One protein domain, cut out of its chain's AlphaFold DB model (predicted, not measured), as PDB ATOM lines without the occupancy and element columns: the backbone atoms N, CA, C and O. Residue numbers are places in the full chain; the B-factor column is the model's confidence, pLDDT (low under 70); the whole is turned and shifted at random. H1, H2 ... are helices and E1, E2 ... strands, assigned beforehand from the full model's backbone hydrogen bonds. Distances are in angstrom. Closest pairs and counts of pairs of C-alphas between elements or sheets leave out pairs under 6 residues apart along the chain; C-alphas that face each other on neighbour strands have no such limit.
ATOM      1  N   PRO A 260      54.460 -19.243 -28.866       86.25
ATOM      2  CA  PRO A 260      53.434 -18.859 -27.908       86.25
ATOM      3  C   PRO A 260      52.233 -18.230 -28.621       86.25
ATOM      4  O   PRO A 260      52.351 -17.176 -29.246       86.25
ATOM      5  N   LEU A 261      51.067 -18.863 -28.502       82.75
ATOM      6  CA  LEU A 261      49.813 -18.330 -29.023       82.75
ATOM      7  C   LEU A 261      49.083 -17.526 -27.947       82.75
ATOM      8  O   LEU A 261      48.638 -16.404 -28.192       82.75
ATOM      9  N   ARG A 262      48.936 -18.103 -26.750       85.75
ATOM     10  CA  ARG A 262      48.198 -17.467 -25.656       85.75
ATOM     11  C   ARG A 262      48.679 -17.936 -24.294       85.75
ATOM     12  O   ARG A 262      48.971 -19.109 -24.093       85.75
ATOM     13  N   ILE A 263      48.676 -17.003 -23.346       89.75
ATOM     14  CA  ILE A 263      48.792 -17.288 -21.918       89.75
ATOM     15  C   ILE A 263      47.539 -16.748 -21.234       89.75
ATOM     16  O   ILE A 263      47.233 -15.559 -21.353       89.75
ATOM     17  N   SER A 264      46.818 -17.609 -20.522       90.12
ATOM     18  CA  SER A 264      45.649 -17.240 -19.718       90.12
ATOM     19  C   SER A 264      45.905 -17.596 -18.262       90.12
ATOM     20  O   SER A 264      46.335 -18.705 -17.977       90.12
ATOM     21  N   ARG A 265      45.648 -16.669 -17.340       92.56
ATOM     22  CA  ARG A 265      45.822 -16.868 -15.892       92.56
ATOM     23  C   ARG A 265      44.476 -16.792 -15.197       92.56
ATOM     24  O   ARG A 265      43.576 -16.124 -15.704       92.56
ATOM     25  N   ASN A 266      44.373 -17.398 -14.018       93.31
ATOM     26  CA  ASN A 266      43.137 -17.460 -13.242       93.31
ATOM     27  C   ASN A 266      41.996 -18.105 -14.050       93.31
ATOM     28  O   ASN A 266      40.874 -17.596 -14.083       93.31
ATOM     29  N   VAL A 267      42.308 -19.193 -14.765       92.94
ATOM     30  CA  VAL A 267      41.320 -19.935 -15.566       92.94
ATOM     31  C   VAL A 267      40.240 -20.531 -14.667       92.94
ATOM     32  O   VAL A 267      40.524 -21.001 -13.567       92.94
ATOM     33  N   LYS A 268      38.984 -20.482 -15.106       93.88
ATOM     34  CA  LYS A 268      37.838 -20.890 -14.283       93.88
ATOM     35  C   LYS A 268      37.453 -22.339 -14.558       93.88
ATOM     36  O   LYS A 268      37.780 -22.886 -15.610       93.88
ATOM     37  N   SER A 269      36.691 -22.932 -13.641       94.69
ATOM     38  CA  SER A 269      36.034 -24.223 -13.874       94.69
ATOM     39  C   SER A 269      35.149 -24.161 -15.127       94.69
ATOM     40  O   SER A 269      35.430 -24.815 -16.134       94.69
ATOM     41  N   TYR A 270      34.155 -23.273 -15.107       93.94
ATOM     42  CA  TYR A 270      33.279 -22.964 -16.234       93.94
ATOM     43  C   TYR A 270      33.521 -21.541 -16.745       93.94
ATOM     44  O   TYR A 270      33.543 -20.580 -15.973       93.94
ATOM     45  N   ASP A 271      33.683 -21.409 -18.060       91.50
ATOM     46  CA  ASP A 271      33.776 -20.129 -18.766       91.50
ATOM     47  C   ASP A 271      33.195 -20.280 -20.183       91.50
ATOM     48  O   ASP A 271      33.006 -21.391 -20.682       91.50
ATOM     49  N   SER A 272      32.883 -19.167 -20.838       84.81
ATOM     50  CA  SER A 272      32.376 -19.173 -22.207       84.81
ATOM     51  C   SER A 272      33.534 -19.200 -23.209       84.81
ATOM     52  O   SER A 272      34.334 -18.265 -23.256       84.81
ATOM     53  N   PHE A 273      33.591 -20.239 -24.043       77.19
ATOM     54  CA  PHE A 273      34.672 -20.450 -25.021       77.19
ATOM     55  C   PHE A 273      34.224 -20.324 -26.488       77.19
ATOM     56  O   PHE A 273      35.050 -20.321 -27.395       77.19
ATOM     57  N   TRP A 274      32.916 -20.193 -26.727       68.88
ATOM     58  CA  TRP A 274      32.291 -20.068 -28.053       68.88
ATOM     59  C   TRP A 274      31.921 -18.623 -28.433       68.88
ATOM     60  O   TRP A 274      31.408 -18.386 -29.522       68.88
ATOM     61  N   ILE A 275      32.152 -17.649 -27.547       61.75
ATOM     62  CA  ILE A 275      31.931 -16.218 -27.813       61.75
ATOM     63  C   ILE A 275      33.262 -15.461 -27.919       61.75
ATOM     64  O   ILE A 275      34.337 -16.039 -27.743       61.75
ATOM     65  N   LYS A 276      33.184 -14.154 -28.207       57.19
ATOM     66  CA  LYS A 276      34.328 -13.226 -28.235       57.19
ATOM     67  C   LYS A 276      35.243 -13.454 -27.016       57.19
ATOM     68  O   LYS A 276      34.760 -13.743 -25.928       57.19
ATOM     69  N   ASP A 277      36.553 -13.352 -27.237       68.62
ATOM     70  CA  ASP A 277      37.651 -13.637 -26.292       68.62
ATOM     71  C   ASP A 277      38.005 -15.117 -26.048       68.62
ATOM     72  O   ASP A 277      39.105 -15.368 -25.551       68.62
ATOM     73  N   GLN A 278      37.161 -16.085 -26.443       77.19
ATOM     74  CA  GLN A 278      37.433 -17.537 -26.402       77.19
ATOM     75  C   GLN A 278      38.184 -17.973 -25.125       77.19
ATOM     76  O   GLN A 278      39.351 -18.372 -25.181       77.19
ATOM     77  N   ASN A 279      37.563 -17.791 -23.956       85.88
ATOM     78  CA  ASN A 279      38.182 -18.140 -22.673       85.88
ATOM     79  C   ASN A 279      38.345 -19.658 -22.522       85.88
ATOM     80  O   ASN A 279      37.717 -20.429 -23.242       85.88
ATOM     81  N   TYR A 280      39.164 -20.088 -21.558       90.69
ATOM     82  CA  TYR A 280      39.327 -21.505 -21.239       90.69
ATOM     83  C   TYR A 280      38.396 -21.919 -20.102       90.69
ATOM     84  O   TYR A 280      38.530 -21.425 -18.980       90.69
ATOM     85  N   SER A 281      37.475 -22.838 -20.391       92.81
ATOM     86  CA  SER A 281      36.715 -23.560 -19.372       92.81
ATOM     87  C   SER A 281      37.451 -24.848 -19.052       92.81
ATOM     88  O   SER A 281      37.450 -25.763 -19.872       92.81
ATOM     89  N   MET A 282      38.051 -24.938 -17.864       93.00
ATOM     90  CA  MET A 282      38.844 -26.113 -17.490       93.00
ATOM     91  C   MET A 282      38.015 -27.395 -17.479       93.00
ATOM     92  O   MET A 282      38.506 -28.431 -17.905       93.00
ATOM     93  N   GLU A 283      36.745 -27.316 -17.091       93.31
ATOM     94  CA  GLU A 283      35.817 -28.445 -17.128       93.31
ATOM     95  C   GLU A 283      35.647 -29.013 -18.537       93.31
ATOM     96  O   GLU A 283      35.771 -30.211 -18.738       93.31
ATOM     97  N   PHE A 284      35.399 -28.179 -19.545       91.62
ATOM     98  CA  PHE A 284      35.223 -28.682 -20.910       91.62
ATOM     99  C   PHE A 284      36.550 -29.013 -21.585       91.62
ATOM    100  O   PHE A 284      36.662 -30.035 -22.261       91.62
ATOM    101  N   LEU A 285      37.568 -28.181 -21.366       91.06
ATOM    102  CA  LEU A 285      38.906 -28.372 -21.907       91.06
ATOM    103  C   LEU A 285      39.486 -29.727 -21.467       91.06
ATOM    104  O   LEU A 285      39.975 -30.489 -22.303       91.06
ATOM    105  N   LEU A 286      39.326 -30.056 -20.181       92.88
ATOM    106  CA  LEU A 286      39.816 -31.275 -19.536       92.88
ATOM    107  C   LEU A 286      38.769 -32.393 -19.455       92.88
ATOM    108  O   LEU A 286      38.810 -33.216 -18.544       92.88
ATOM    109  N   ASN A 287      37.810 -32.406 -20.386       93.31
ATOM    110  CA  ASN A 287      36.855 -33.504 -20.566       93.31
ATOM    111  C   ASN A 287      36.031 -33.865 -19.308       93.31
ATOM    112  O   ASN A 287      35.608 -35.000 -19.120       93.31
ATOM    113  N   LYS A 288      35.794 -32.884 -18.431       94.06
ATOM    114  CA  LYS A 288      35.111 -33.020 -17.133       94.06
ATOM    115  C   LYS A 288      35.730 -34.099 -16.242       94.06
ATOM    116  O   LYS A 288      35.045 -34.684 -15.402       94.06
ATOM    117  N   ASN A 289      37.021 -34.371 -16.427       92.56
ATOM    118  CA  ASN A 289      37.753 -35.288 -15.575       92.56
ATOM    119  C   ASN A 289      37.783 -34.721 -14.140       92.56
ATOM    120  O   ASN A 289      38.074 -33.533 -13.973       92.56
ATOM    121  N   PRO A 290      37.534 -35.528 -13.090       91.69
ATOM    122  CA  PRO A 290      37.618 -35.075 -11.699       91.69
ATOM    123  C   PRO A 290      38.945 -34.395 -11.322       91.69
ATOM    124  O   PRO A 290      38.971 -33.550 -10.431       91.69
ATOM    125  N   LEU A 291      40.041 -34.724 -12.010       89.94
ATOM    126  CA  LEU A 291      41.353 -34.103 -11.824       89.94
ATOM    127  C   LEU A 291      41.404 -32.633 -12.284       89.94
ATOM    128  O   LEU A 291      42.312 -31.900 -11.886       89.94
ATOM    129  N   ALA A 292      40.432 -32.167 -13.077       90.56
ATOM    130  CA  ALA A 292      40.374 -30.797 -13.582       90.56
ATOM    131  C   ALA A 292      40.358 -29.740 -12.465       90.56
ATOM    132  O   ALA A 292      40.859 -28.631 -12.662       90.56
ATOM    133  N   THR A 293      39.848 -30.079 -11.272       91.75
ATOM    134  CA  THR A 293      39.795 -29.163 -10.121       91.75
ATOM    135  C   THR A 293      41.171 -28.671  -9.680       91.75
ATOM    136  O   THR A 293      41.279 -27.569  -9.146       91.75
ATOM    137  N   ALA A 294      42.227 -29.455  -9.927       88.81
ATOM    138  CA  ALA A 294      43.602 -29.071  -9.614       88.81
ATOM    139  C   ALA A 294      44.095 -27.868 -10.443       88.81
ATOM    140  O   ALA A 294      45.044 -27.198 -10.049       88.81
ATOM    141  N   PHE A 295      43.433 -27.572 -11.566       89.75
ATOM    142  CA  PHE A 295      43.829 -26.529 -12.515       89.75
ATOM    143  C   PHE A 295      43.019 -25.243 -12.394       89.75
ATOM    144  O   PHE A 295      43.277 -24.267 -13.105       89.75
ATOM    145  N   TYR A 296      42.018 -25.216 -11.517       92.19
ATOM    146  CA  TYR A 296      41.210 -24.022 -11.320       92.19
ATOM    147  C   TYR A 296      42.060 -22.892 -10.743       92.19
ATOM    148  O   TYR A 296      42.893 -23.092  -9.862       92.19
ATOM    149  N   ASN A 297      41.832 -21.682 -11.242       93.00
ATOM    150  CA  ASN A 297      42.646 -20.494 -10.996       93.00
ATOM    151  C   ASN A 297      44.112 -20.626 -11.456       93.00
ATOM    152  O   ASN A 297      44.930 -19.760 -11.153       93.00
ATOM    153  N   GLY A 298      44.437 -21.672 -12.221       90.88
ATOM    154  CA  GLY A 298      45.770 -21.925 -12.747       90.88
ATOM    155  C   GLY A 298      46.126 -21.062 -13.958       90.88
ATOM    156  O   GLY A 298      45.500 -20.036 -14.255       90.88
ATOM    157  N   THR A 299      47.159 -21.502 -14.674       90.94
ATOM    158  CA  THR A 299      47.635 -20.870 -15.908       90.94
ATOM    159  C   THR A 299      47.559 -21.861 -17.063       90.94
ATOM    160  O   THR A 299      47.990 -22.998 -16.930       90.94
ATOM    161  N   VAL A 300      47.047 -21.411 -18.206       91.06
ATOM    162  CA  VAL A 300      47.106 -22.128 -19.483       91.06
ATOM    163  C   VAL A 300      48.141 -21.450 -20.370       91.06
ATOM    164  O   VAL A 300      48.058 -20.241 -20.604       91.06
ATOM    165  N   TYR A 301      49.082 -22.241 -20.881       90.62
ATOM    166  CA  TYR A 301      49.967 -21.886 -21.986       90.62
ATOM    167  C   TYR A 301      49.532 -22.668 -23.229       90.62
ATOM    168  O   TYR A 301      49.555 -23.895 -23.226       90.62
ATOM    169  N   GLN A 302      49.134 -21.963 -24.286       88.25
ATOM    170  CA  GLN A 302      48.844 -22.560 -25.587       88.25
ATOM    171  C   GLN A 302      49.950 -22.180 -26.573       88.25
ATOM    172  O   GLN A 302      50.193 -20.992 -26.811       88.25
ATOM    173  N   GLY A 303      50.595 -23.193 -27.152       86.94
ATOM    174  CA  GLY A 303      51.557 -23.057 -28.243       86.94
ATOM    175  C   GLY A 303      50.968 -23.514 -29.579       86.94
ATOM    176  O   GLY A 303      50.075 -24.358 -29.608       86.94
ATOM    177  N   PHE A 304      51.475 -22.962 -30.680       83.50
ATOM    178  CA  PHE A 304      51.158 -23.389 -32.043       83.50
ATOM    179  C   PHE A 304      52.419 -23.916 -32.741       83.50
ATOM    180  O   PHE A 304      53.458 -23.252 -32.701       83.50
ATOM    181  N   LEU A 305      52.327 -25.082 -33.387       84.56
ATOM    182  CA  LEU A 305      53.446 -25.706 -34.098       84.56
ATOM    183  C   LEU A 305      53.340 -25.405 -35.597       84.56
ATOM    184  O   LEU A 305      52.321 -25.696 -36.221       84.56
ATOM    185  N   SER A 306      54.407 -24.853 -36.169       83.56
ATOM    186  CA  SER A 306      54.527 -24.647 -37.618       83.56
ATOM    187  C   SER A 306      54.894 -25.965 -38.309       83.56
ATOM    188  O   SER A 306      55.694 -26.701 -37.734       83.56
ATOM    189  N   PRO A 307      54.434 -26.242 -39.543       84.88
ATOM    190  CA  PRO A 307      54.858 -27.417 -40.319       84.88
ATOM    191  C   PRO A 307      56.383 -27.588 -40.462       84.88
ATOM    192  O   PRO A 307      56.883 -28.694 -40.651       84.88
ATOM    193  N   THR A 308      57.138 -26.490 -40.365       88.56
ATOM    194  CA  THR A 308      58.608 -26.466 -40.464       88.56
ATOM    195  C   THR A 308      59.328 -26.780 -39.147       88.56
ATOM    196  O   THR A 308      60.546 -26.955 -39.130       88.56
ATOM    197  N   THR A 309      58.600 -26.887 -38.033       88.75
ATOM    198  CA  THR A 309      59.170 -27.116 -36.692       88.75
ATOM    199  C   THR A 309      59.152 -28.590 -36.298       88.75
ATOM    200  O   THR A 309      58.556 -29.432 -36.970       88.75
ATOM    201  N   TYR A 310      59.840 -28.926 -35.211       91.75
ATOM    202  CA  TYR A 310      59.856 -30.272 -34.659       91.75
ATOM    203  C   TYR A 310      58.495 -30.687 -34.066       91.75
ATOM    204  O   TYR A 310      58.025 -30.124 -33.076       91.75
ATOM    205  N   HIS A 311      57.881 -31.734 -34.629       90.81
ATOM    206  CA  HIS A 311      56.533 -32.201 -34.267       90.81
ATOM    207  C   HIS A 311      56.480 -33.385 -33.291       90.81
ATOM    208  O   HIS A 311      55.472 -34.095 -33.233       90.81
ATOM    209  N   ARG A 312      57.527 -33.600 -32.483       90.94
ATOM    210  CA  ARG A 312      57.417 -34.493 -31.318       90.94
ATOM    211  C   ARG A 312      57.327 -33.695 -30.030       90.94
ATOM    212  O   ARG A 312      57.888 -32.611 -29.893       90.94
ATOM    213  N   LEU A 313      56.619 -34.284 -29.084       87.19
ATOM    214  CA  LEU A 313      56.375 -33.717 -27.774       87.19
ATOM    215  C   LEU A 313      57.278 -34.409 -26.758       87.19
ATOM    216  O   LEU A 313      57.462 -35.626 -26.813       87.19
ATOM    217  N   HIS A 314      57.806 -33.627 -25.831       89.19
ATOM    218  CA  HIS A 314      58.583 -34.070 -24.681       89.19
ATOM    219  C   HIS A 314      57.864 -33.659 -23.403       89.19
ATOM    220  O   HIS A 314      57.079 -32.710 -23.395       89.19
ATOM    221  N   SER A 315      58.121 -34.382 -22.314       88.62
ATOM    222  CA  SER A 315      57.552 -34.017 -21.017       88.62
ATOM    223  C   SER A 315      58.107 -32.656 -20.578       88.62
ATOM    224  O   SER A 315      59.329 -32.505 -20.535       88.62
ATOM    225  N   PRO A 316      57.254 -31.677 -20.227       87.50
ATOM    226  CA  PRO A 316      57.702 -30.355 -19.791       87.50
ATOM    227  C   PRO A 316      58.264 -30.349 -18.361       87.50
ATOM    228  O   PRO A 316      58.860 -29.366 -17.929       87.50
ATOM    229  N   VAL A 317      58.068 -31.439 -17.615       85.81
ATOM    230  CA  VAL A 317      58.527 -31.618 -16.234       85.81
ATOM    231  C   VAL A 317      58.973 -33.056 -15.998       85.81
ATOM    232  O   VAL A 317      58.575 -33.983 -16.713       85.81
ATOM    233  N   LYS A 318      59.772 -33.264 -14.950       86.31
ATOM    234  CA  LYS A 318      60.053 -34.602 -14.429       86.31
ATOM    235  C   LYS A 318      58.863 -35.104 -13.610       86.31
ATOM    236  O   LYS A 318      58.374 -34.408 -12.722       86.31
ATOM    237  N   GLY A 319      58.435 -36.327 -13.885       86.44
ATOM    238  CA  GLY A 319      57.322 -36.968 -13.204       86.44
ATOM    239  C   GLY A 319      56.955 -38.271 -13.893       86.44
ATOM    240  O   GLY A 319      57.759 -38.843 -14.634       86.44
ATOM    241  N   TYR A 320      55.721 -38.716 -13.692       88.62
ATOM    242  CA  TYR A 320      55.170 -39.858 -14.411       88.62
ATOM    243  C   TYR A 320      53.807 -39.526 -15.015       88.62
ATOM    244  O   TYR A 320      53.055 -38.703 -14.489       88.62
ATOM    245  N   ILE A 321      53.494 -40.184 -16.130       90.88
ATOM    246  CA  ILE A 321      52.175 -40.103 -16.756       90.88
ATOM    247  C   ILE A 321      51.198 -40.865 -15.857       90.88
ATOM    248  O   ILE A 321      51.306 -42.080 -15.708       90.88
ATOM    249  N   TYR A 322      50.298 -40.128 -15.216       90.00
ATOM    250  CA  TYR A 322      49.256 -40.657 -14.346       90.00
ATOM    251  C   TYR A 322      48.109 -41.260 -15.158       90.00
ATOM    252  O   TYR A 322      47.633 -42.340 -14.821       90.00
ATOM    253  N   ASP A 323      47.693 -40.569 -16.220       89.69
ATOM    254  CA  ASP A 323      46.604 -40.992 -17.096       89.69
ATOM    255  C   ASP A 323      46.747 -40.367 -18.494       89.69
ATOM    256  O   ASP A 323      47.429 -39.349 -18.668       89.69
ATOM    257  N   ILE A 324      46.115 -40.984 -19.490       91.69
ATOM    258  CA  ILE A 324      46.044 -40.494 -20.869       91.69
ATOM    259  C   ILE A 324      44.605 -40.643 -21.359       91.69
ATOM    260  O   ILE A 324      44.089 -41.754 -21.448       91.69
ATOM    261  N   GLU A 325      43.988 -39.539 -21.768       92.12
ATOM    262  CA  GLU A 325      42.655 -39.550 -22.365       92.12
ATOM    263  C   GLU A 325      42.711 -39.216 -23.851       92.12
ATOM    264  O   GLU A 325      43.260 -38.190 -24.252       92.12
ATOM    265  N   MET A 326      42.063 -40.048 -24.664       91.50
ATOM    266  CA  MET A 326      41.751 -39.730 -26.054       91.50
ATOM    267  C   MET A 326      40.314 -39.227 -26.116       91.50
ATOM    268  O   MET A 326      39.375 -39.981 -25.864       91.50
ATOM    269  N   VAL A 327      40.145 -37.948 -26.437       92.00
ATOM    270  CA  VAL A 327      38.841 -37.292 -26.504       92.00
ATOM    271  C   VAL A 327      38.475 -37.102 -27.966       92.00
ATOM    272  O   VAL A 327      39.103 -36.308 -28.671       92.00
ATOM    273  N   ASP A 328      37.456 -37.831 -28.414       91.44
ATOM    274  CA  ASP A 328      36.847 -37.602 -29.721       91.44
ATOM    275  C   ASP A 328      36.188 -36.215 -29.747       91.44
ATOM    276  O   ASP A 328      35.547 -35.786 -28.784       91.44
ATOM    277  N   GLY A 329      36.361 -35.500 -30.853       91.88
ATOM    278  CA  GLY A 329      35.825 -34.160 -31.027       91.88
ATOM    279  C   GLY A 329      35.683 -33.792 -32.498       91.88
ATOM    280  O   GLY A 329      35.471 -34.637 -33.368       91.88
ATOM    281  N   THR A 330      35.775 -32.498 -32.774       93.00
ATOM    282  CA  THR A 330      35.632 -31.961 -34.124       93.00
ATOM    283  C   THR A 330      36.945 -31.997 -34.893       93.00
ATOM    284  O   THR A 330      38.004 -31.766 -34.310       93.00
ATOM    285  N   TYR A 331      36.873 -32.157 -36.213       91.19
ATOM    286  CA  TYR A 331      38.045 -32.010 -37.082       91.19
ATOM    287  C   TYR A 331      38.087 -30.639 -37.751       91.19
ATOM    288  O   TYR A 331      39.077 -29.946 -37.624       91.19
ATOM    289  N   PHE A 332      37.003 -30.185 -38.380       90.38
ATOM    290  CA  PHE A 332      37.009 -28.961 -39.200       90.38
ATOM    291  C   PHE A 332      36.058 -27.872 -38.680       90.38
ATOM    292  O   PHE A 332      35.508 -27.090 -39.449       90.38
ATOM    293  N   SER A 333      35.805 -27.834 -37.368       89.38
ATOM    294  CA  SER A 333      34.876 -26.859 -36.788       89.38
ATOM    295  C   SER A 333      35.533 -25.493 -36.602       89.38
ATOM    296  O   SER A 333      36.590 -25.373 -35.982       89.38
ATOM    297  N   GLN A 334      34.849 -24.448 -37.064       83.06
ATOM    298  CA  GLN A 334      35.159 -23.057 -36.745       83.06
ATOM    299  C   GLN A 334      33.942 -22.385 -36.106       83.06
ATOM    300  O   GLN A 334      32.812 -22.696 -36.486       83.06
ATOM    301  N   PRO A 335      34.130 -21.468 -35.143       78.94
ATOM    302  CA  PRO A 335      33.039 -20.681 -34.599       78.94
ATOM    303  C   PRO A 335      32.504 -19.713 -35.662       78.94
ATOM    304  O   PRO A 335      33.269 -19.089 -36.398       78.94
ATOM    305  N   TYR A 336      31.183 -19.566 -35.724       72.00
ATOM    306  CA  TYR A 336      30.536 -18.632 -36.640       72.00
ATOM    307  C   TYR A 336      30.433 -17.238 -36.010       72.00
ATOM    308  O   TYR A 336      29.617 -17.009 -35.112       72.00
ATOM    309  N   PHE A 337      31.229 -16.286 -36.502       69.38
ATOM    310  CA  PHE A 337      31.102 -14.870 -36.150       69.38
ATOM    311  C   PHE A 337      30.832 -14.047 -37.409       69.38
ATOM    312  O   PHE A 337      31.685 -13.948 -38.283       69.38
ATOM    313  N   LYS A 338      29.651 -13.418 -37.487       55.47
ATOM    314  CA  LYS A 338      29.221 -12.625 -38.654       55.47
ATOM    315  C   LYS A 338      30.135 -11.438 -38.998       55.47
ATOM    316  O   LYS A 338      30.114 -10.995 -40.137       55.47
ATOM    317  N   ASP A 339      30.926 -10.952 -38.040       52.94
ATOM    318  CA  ASP A 339      31.669  -9.688 -38.163       52.94
ATOM    319  C   ASP A 339      33.200  -9.857 -38.212       52.94
ATOM    320  O   ASP A 339      33.922  -8.859 -38.154       52.94
ATOM    321  N   GLU A 340      33.725 -11.088 -38.244       56.41
ATOM    322  CA  GLU A 340      35.174 -11.320 -38.200       56.41
ATOM    323  C   GLU A 340      35.621 -12.378 -39.214       56.41
ATOM    324  O   GLU A 340      35.206 -13.536 -39.168       56.41
ATOM    325  N   ASP A 341      36.544 -11.984 -40.095       56.12
ATOM    326  CA  ASP A 341      37.309 -12.902 -40.937       56.12
ATOM    327  C   ASP A 341      38.298 -13.690 -40.072       56.12
ATOM    328  O   ASP A 341      39.493 -13.388 -40.005       56.12
ATOM    329  N   LEU A 342      37.801 -14.699 -39.358       59.88
ATOM    330  CA  LEU A 342      38.670 -15.555 -38.568       59.88
ATOM    331  C   LEU A 342      39.457 -16.509 -39.468       59.88
ATOM    332  O   LEU A 342      38.912 -17.370 -40.157       59.88
ATOM    333  N   LEU A 343      40.774 -16.348 -39.447       66.81
ATOM    334  CA  LEU A 343      41.716 -17.350 -39.931       66.81
ATOM    335  C   LEU A 343      41.789 -18.518 -38.938       66.81
ATOM    336  O   LEU A 343      41.465 -18.362 -37.758       66.81
ATOM    337  N   LEU A 344      42.308 -19.664 -39.391       66.50
ATOM    338  CA  LEU A 344      42.537 -20.852 -38.556       66.50
ATOM    339  C   LEU A 344      43.338 -20.536 -37.276       66.50
ATOM    340  O   LEU A 344      43.141 -21.158 -36.237       66.50
ATOM    341  N   SER A 345      44.218 -19.535 -37.331       65.88
ATOM    342  CA  SER A 345      44.979 -19.020 -36.188       65.88
ATOM    343  C   SER A 345      44.103 -18.379 -35.106       65.88
ATOM    344  O   SER A 345      44.376 -18.522 -33.915       65.88
ATOM    345  N   GLY A 346      43.038 -17.687 -35.510       72.56
ATOM    346  CA  GLY A 346      42.141 -16.952 -34.624       72.56
ATOM    347  C   GLY A 346      41.162 -17.841 -33.862       72.56
ATOM    348  O   GLY A 346      40.613 -17.395 -32.862       72.56
ATOM    349  N   VAL A 347      40.959 -19.087 -34.297       79.19
ATOM    350  CA  VAL A 347      39.993 -20.038 -33.708       79.19
ATOM    351  C   VAL A 347      40.655 -21.090 -32.812       79.19
ATOM    352  O   VAL A 347      39.977 -21.938 -32.241       79.19
ATOM    353  N   GLN A 348      41.980 -21.050 -32.669       81.94
ATOM    354  CA  GLN A 348      42.752 -22.051 -31.926       81.94
ATOM    355  C   GLN A 348      42.313 -22.227 -30.455       81.94
ATOM    356  O   GLN A 348      42.270 -23.368 -29.993       81.94
ATOM    357  N   PRO A 349      41.958 -21.172 -29.686       84.44
ATOM    358  CA  PRO A 349      41.433 -21.367 -28.331       84.44
ATOM    359  C   PRO A 349      40.060 -22.062 -28.297       84.44
ATOM    360  O   PRO A 349      39.821 -22.899 -27.428       84.44
ATOM    361  N   TYR A 350      39.171 -21.775 -29.253       87.12
ATOM    362  CA  TYR A 350      37.919 -22.516 -29.441       87.12
ATOM    363  C   TYR A 350      38.200 -23.994 -29.731       87.12
ATOM    364  O   TYR A 350      37.674 -24.869 -29.044       87.12
ATOM    365  N   MET A 351      39.100 -24.269 -30.681       86.56
ATOM    366  CA  MET A 351      39.462 -25.633 -31.076       86.56
ATOM    367  C   MET A 351      40.066 -26.438 -29.927       86.56
ATOM    368  O   MET A 351      39.842 -27.639 -29.857       86.56
ATOM    369  N   ALA A 352      40.763 -25.802 -28.982       87.75
ATOM    370  CA  ALA A 352      41.275 -26.496 -27.802       87.75
ATOM    371  C   ALA A 352      40.162 -27.209 -27.000       87.75
ATOM    372  O   ALA A 352      40.422 -28.237 -26.383       87.75
ATOM    373  N   HIS A 353      38.926 -26.695 -27.036       88.88
ATOM    374  CA  HIS A 353      37.777 -27.279 -26.337       88.88
ATOM    375  C   HIS A 353      37.015 -28.303 -27.177       88.88
ATOM    376  O   HIS A 353      36.490 -29.273 -26.632       88.88
ATOM    377  N   THR A 354      36.897 -28.058 -28.482       89.31
ATOM    378  CA  THR A 354      35.996 -28.818 -29.358       89.31
ATOM    379  C   THR A 354      36.709 -29.866 -30.191       89.31
ATOM    380  O   THR A 354      36.096 -30.879 -30.514       89.31
ATOM    381  N   ALA A 355      37.979 -29.657 -30.535       91.06
ATOM    382  CA  ALA A 355      38.700 -30.554 -31.417       91.06
ATOM    383  C   ALA A 355      39.009 -31.897 -30.755       91.06
ATOM    384  O   ALA A 355      39.170 -31.992 -29.528       91.06
ATOM    385  N   THR A 356      39.136 -32.923 -31.601       90.88
ATOM    386  CA  THR A 356      39.728 -34.201 -31.203       90.88
ATOM    387  C   THR A 356      41.096 -33.938 -30.585       90.88
ATOM    388  O   THR A 356      41.920 -33.208 -31.150       90.88
ATOM    389  N   ARG A 357      41.330 -34.490 -29.394       91.06
ATOM    390  CA  ARG A 357      42.545 -34.204 -28.632       91.06
ATOM    391  C   ARG A 357      42.973 -35.345 -27.728       91.06
ATOM    392  O   ARG A 357      42.158 -36.147 -27.288       91.06
ATOM    393  N   CYS A 358      44.263 -35.361 -27.422       91.56
ATOM    394  CA  CYS A 358      44.833 -36.201 -26.377       91.56
ATOM    395  C   CYS A 358      45.159 -35.346 -25.148       91.56
ATOM    396  O   CYS A 358      45.730 -34.260 -25.300       91.56
ATOM    397  N   ILE A 359      44.794 -35.832 -23.961       92.19
ATOM    398  CA  ILE A 359      45.080 -35.219 -22.662       92.19
ATOM    399  C   ILE A 359      46.056 -36.120 -21.915       92.19
ATOM    400  O   ILE A 359      45.724 -37.257 -21.598       92.19
ATOM    401  N   TYR A 360      47.247 -35.609 -21.612       91.00
ATOM    402  CA  TYR A 360      48.204 -36.299 -20.750       91.00
ATOM    403  C   TYR A 360      48.148 -35.692 -19.358       91.00
ATOM    404  O   TYR A 360      48.412 -34.500 -19.201       91.00
ATOM    405  N   TRP A 361      47.849 -36.516 -18.359       90.88
ATOM    406  CA  TRP A 361      47.875 -36.140 -16.953       90.88
ATOM    407  C   TRP A 361      49.236 -36.511 -16.387       90.88
ATOM    408  O   TRP A 361      49.541 -37.690 -16.223       90.88
ATOM    409  N   ILE A 362      50.081 -35.520 -16.113       89.56
ATOM    410  CA  ILE A 362      51.435 -35.753 -15.605       89.56
ATOM    411  C   ILE A 362      51.466 -35.385 -14.131       89.56
ATOM    412  O   ILE A 362      51.215 -34.236 -13.777       89.56
ATOM    413  N   LYS A 363      51.823 -36.339 -13.268       87.62
ATOM    414  CA  LYS A 363      52.123 -36.033 -11.870       87.62
ATOM    415  C   LYS A 363      53.604 -35.692 -11.756       87.62
ATOM    416  O   LYS A 363      54.451 -36.581 -11.863       87.62
ATOM    417  N   ALA A 364      53.900 -34.410 -11.565       86.50
ATOM    418  CA  ALA A 364      55.263 -33.925 -11.404       86.50
ATOM    419  C   ALA A 364      55.878 -34.393 -10.071       86.50
ATOM    420  O   ALA A 364      55.183 -34.551  -9.066       86.50
ATOM    421  N   ASP A 365      57.201 -34.568 -10.047       83.31
ATOM    422  CA  ASP A 365      57.951 -34.907  -8.827       83.31
ATOM    423  C   ASP A 365      57.982 -33.744  -7.812       83.31
ATOM    424  O   ASP A 365      58.288 -33.945  -6.635       83.31
ATOM    425  N   ASN A 366      57.715 -32.513  -8.259       75.56
ATOM    426  CA  ASN A 366      57.759 -31.325  -7.414       75.56
ATOM    427  C   ASN A 366      56.448 -31.174  -6.603       75.56
ATOM    428  O   ASN A 366      55.376 -31.089  -7.202       75.56
ATOM    429  N   PRO A 367      56.497 -31.075  -5.258       57.34
ATOM    430  CA  PRO A 367      55.310 -31.011  -4.393       57.34
ATOM    431  C   PRO A 367      54.398 -29.773  -4.562       57.34
ATOM    432  O   PRO A 367      53.366 -29.703  -3.890       57.34
ATOM    433  N   GLY A 368      54.741 -28.803  -5.421       56.84
ATOM    434  CA  GLY A 368      53.968 -27.567  -5.636       56.84
ATOM    435  C   GLY A 368      52.971 -27.564  -6.808       56.84
ATOM    436  O   GLY A 368      52.065 -26.732  -6.810       56.84
ATOM    437  N   TYR A 369      53.096 -28.475  -7.782       54.31
ATOM    438  CA  TYR A 369      52.354 -28.431  -9.054       54.31
ATOM    439  C   TYR A 369      51.752 -29.804  -9.327       54.31
ATOM    440  O   TYR A 369      52.409 -30.712  -9.824       54.31
ATOM    441  N   TRP A 370      50.525 -30.009  -8.858       53.31
ATOM    442  CA  TRP A 370      50.045 -31.367  -8.619       53.31
ATOM    443  C   TRP A 370      49.704 -32.151  -9.873       53.31
ATOM    444  O   TRP A 370      49.719 -33.378  -9.818       53.31
ATOM    445  N   ILE A 371      49.443 -31.486 -10.991       56.59
ATOM    446  CA  ILE A 371      49.218 -32.132 -12.273       56.59
ATOM    447  C   ILE A 371      49.576 -31.097 -13.344       56.59
ATOM    448  O   ILE A 371      49.099 -29.969 -13.256       56.59
ATOM    449  N   ASP A 372      50.381 -31.456 -14.339       57.94
ATOM    450  CA  ASP A 372      50.450 -30.714 -15.600       57.94
ATOM    451  C   ASP A 372      49.585 -31.439 -16.628       57.94
ATOM    452  O   ASP A 372      49.676 -32.661 -16.777       57.94
ATOM    453  N   VAL A 373      48.730 -30.688 -17.322       58.38
ATOM    454  CA  VAL A 373      47.978 -31.208 -18.461       58.38
ATOM    455  C   VAL A 373      48.619 -30.714 -19.743       58.38
ATOM    456  O   VAL A 373      48.694 -29.512 -20.006       58.38
ATOM    457  N   PHE A 374      48.998 -31.670 -20.581       57.53
ATOM    458  CA  PHE A 374      49.372 -31.404 -21.955       57.53
ATOM    459  C   PHE A 374      48.225 -31.797 -22.896       57.53
ATOM    460  O   PHE A 374      47.784 -32.948 -22.897       57.53
ATOM    461  N   LEU A 375      47.749 -30.837 -23.696       57.09
ATOM    462  CA  LEU A 375      46.690 -31.032 -24.688       57.09
ATOM    463  C   LEU A 375      47.274 -30.974 -26.093       57.09
ATOM    464  O   LEU A 375      47.864 -29.966 -26.482       57.09
ATOM    465  N   ARG A 376      47.042 -32.026 -26.879       54.81
ATOM    466  CA  ARG A 376      47.334 -32.030 -28.317       54.81
ATOM    467  C   ARG A 376      46.036 -32.040 -29.106       54.81
ATOM    468  O   ARG A 376      45.363 -33.060 -29.098       54.81
ATOM    469  N   SER A 377      45.730 -30.970 -29.836       52.00
ATOM    470  CA  SER A 377      44.706 -30.985 -30.890       52.00
ATOM    471  C   SER A 377      45.372 -31.250 -32.243       52.00
ATOM    472  O   SER A 377      46.203 -30.449 -32.675       52.00
ATOM    473  N   TRP A 378      45.036 -32.352 -32.913       55.66
ATOM    474  CA  TRP A 378      45.424 -32.613 -34.308       55.66
ATOM    475  C   TRP A 378      44.198 -32.964 -35.147       55.66
ATOM    476  O   TRP A 378      43.180 -33.400 -34.622       55.66
TER     477      TRP A 378
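Overview. This is residues 260 to 378 of the 380 residues of the protein "PSDC domain-containing protein" of Clytia hemisphaerica (UniProt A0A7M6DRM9). Two small sheets stand in a rough row: the three-stranded E3-E4-E5, then, near its E5 edge but separate, the ribbon E1-E2. Three short helices, H1, H2 and H3, gather on one side, and residues 306 to 312 stick out as a free loop. The 119 printed residues follow the order E1 H1 H2 E2 E3 H3 E4 E5; both sheets are antiparallel. The class is mixed, with under half of the residues in named elements; the whole is compact, radius of gyration of the C-alphas 14.5 A, spans 46 by 34 by 25 A.

Arrangement. E1, residues 260 to 265, is antiparallel to E2, residues 299 to 304, at 168 degrees, with N 264 and O 300 2.9 A apart. H1, residues 282 to 285, only just touches H2, residues 290 to 295, through 3 pairs of C-alphas within 8 A, closest Glu 283 and Ala 292, 6.2 A. H1 only just touches H3, residues 348 to 354, also through 3 pairs, closest C-alphas Leu 285 and His 353, 4.7 A. E3, residues 319 to 327, bends by 50 degrees at residue 322 and is antiparallel to E4, residues 357 to 364, with N 322 and O 361 2.7 A apart. E4 and E5, residues 372 to 377, form a hairpin, with N 360 and O 374 3.0 A apart. H2 and H3 only graze this sheet. E2 and E5 are near each other. O i to N i+4 pairs within hydrogen-bond range number 0 of 2 in H2, against 2 of 3 for i+3, and 2 of 3 in H3; H1 is too short for one.

Along the chain. E1 begins at C-alpha 260 (53.434, -18.859, -27.908); E5 ends at C-alpha 377 (44.706, -30.985, -30.890). E3 is 22.8 A long, E4 21.4 A.

Size, cuts and confidence. The farthest C-alphas, Lys 338 and Asp 365, are 47.0 A apart. The printed part has no cut; links E1 to H1, E2 to E3 and E3 to H3 are long. pLDDT is under 70 at residues 274 to 277, 337 to 345 and 367 to 378.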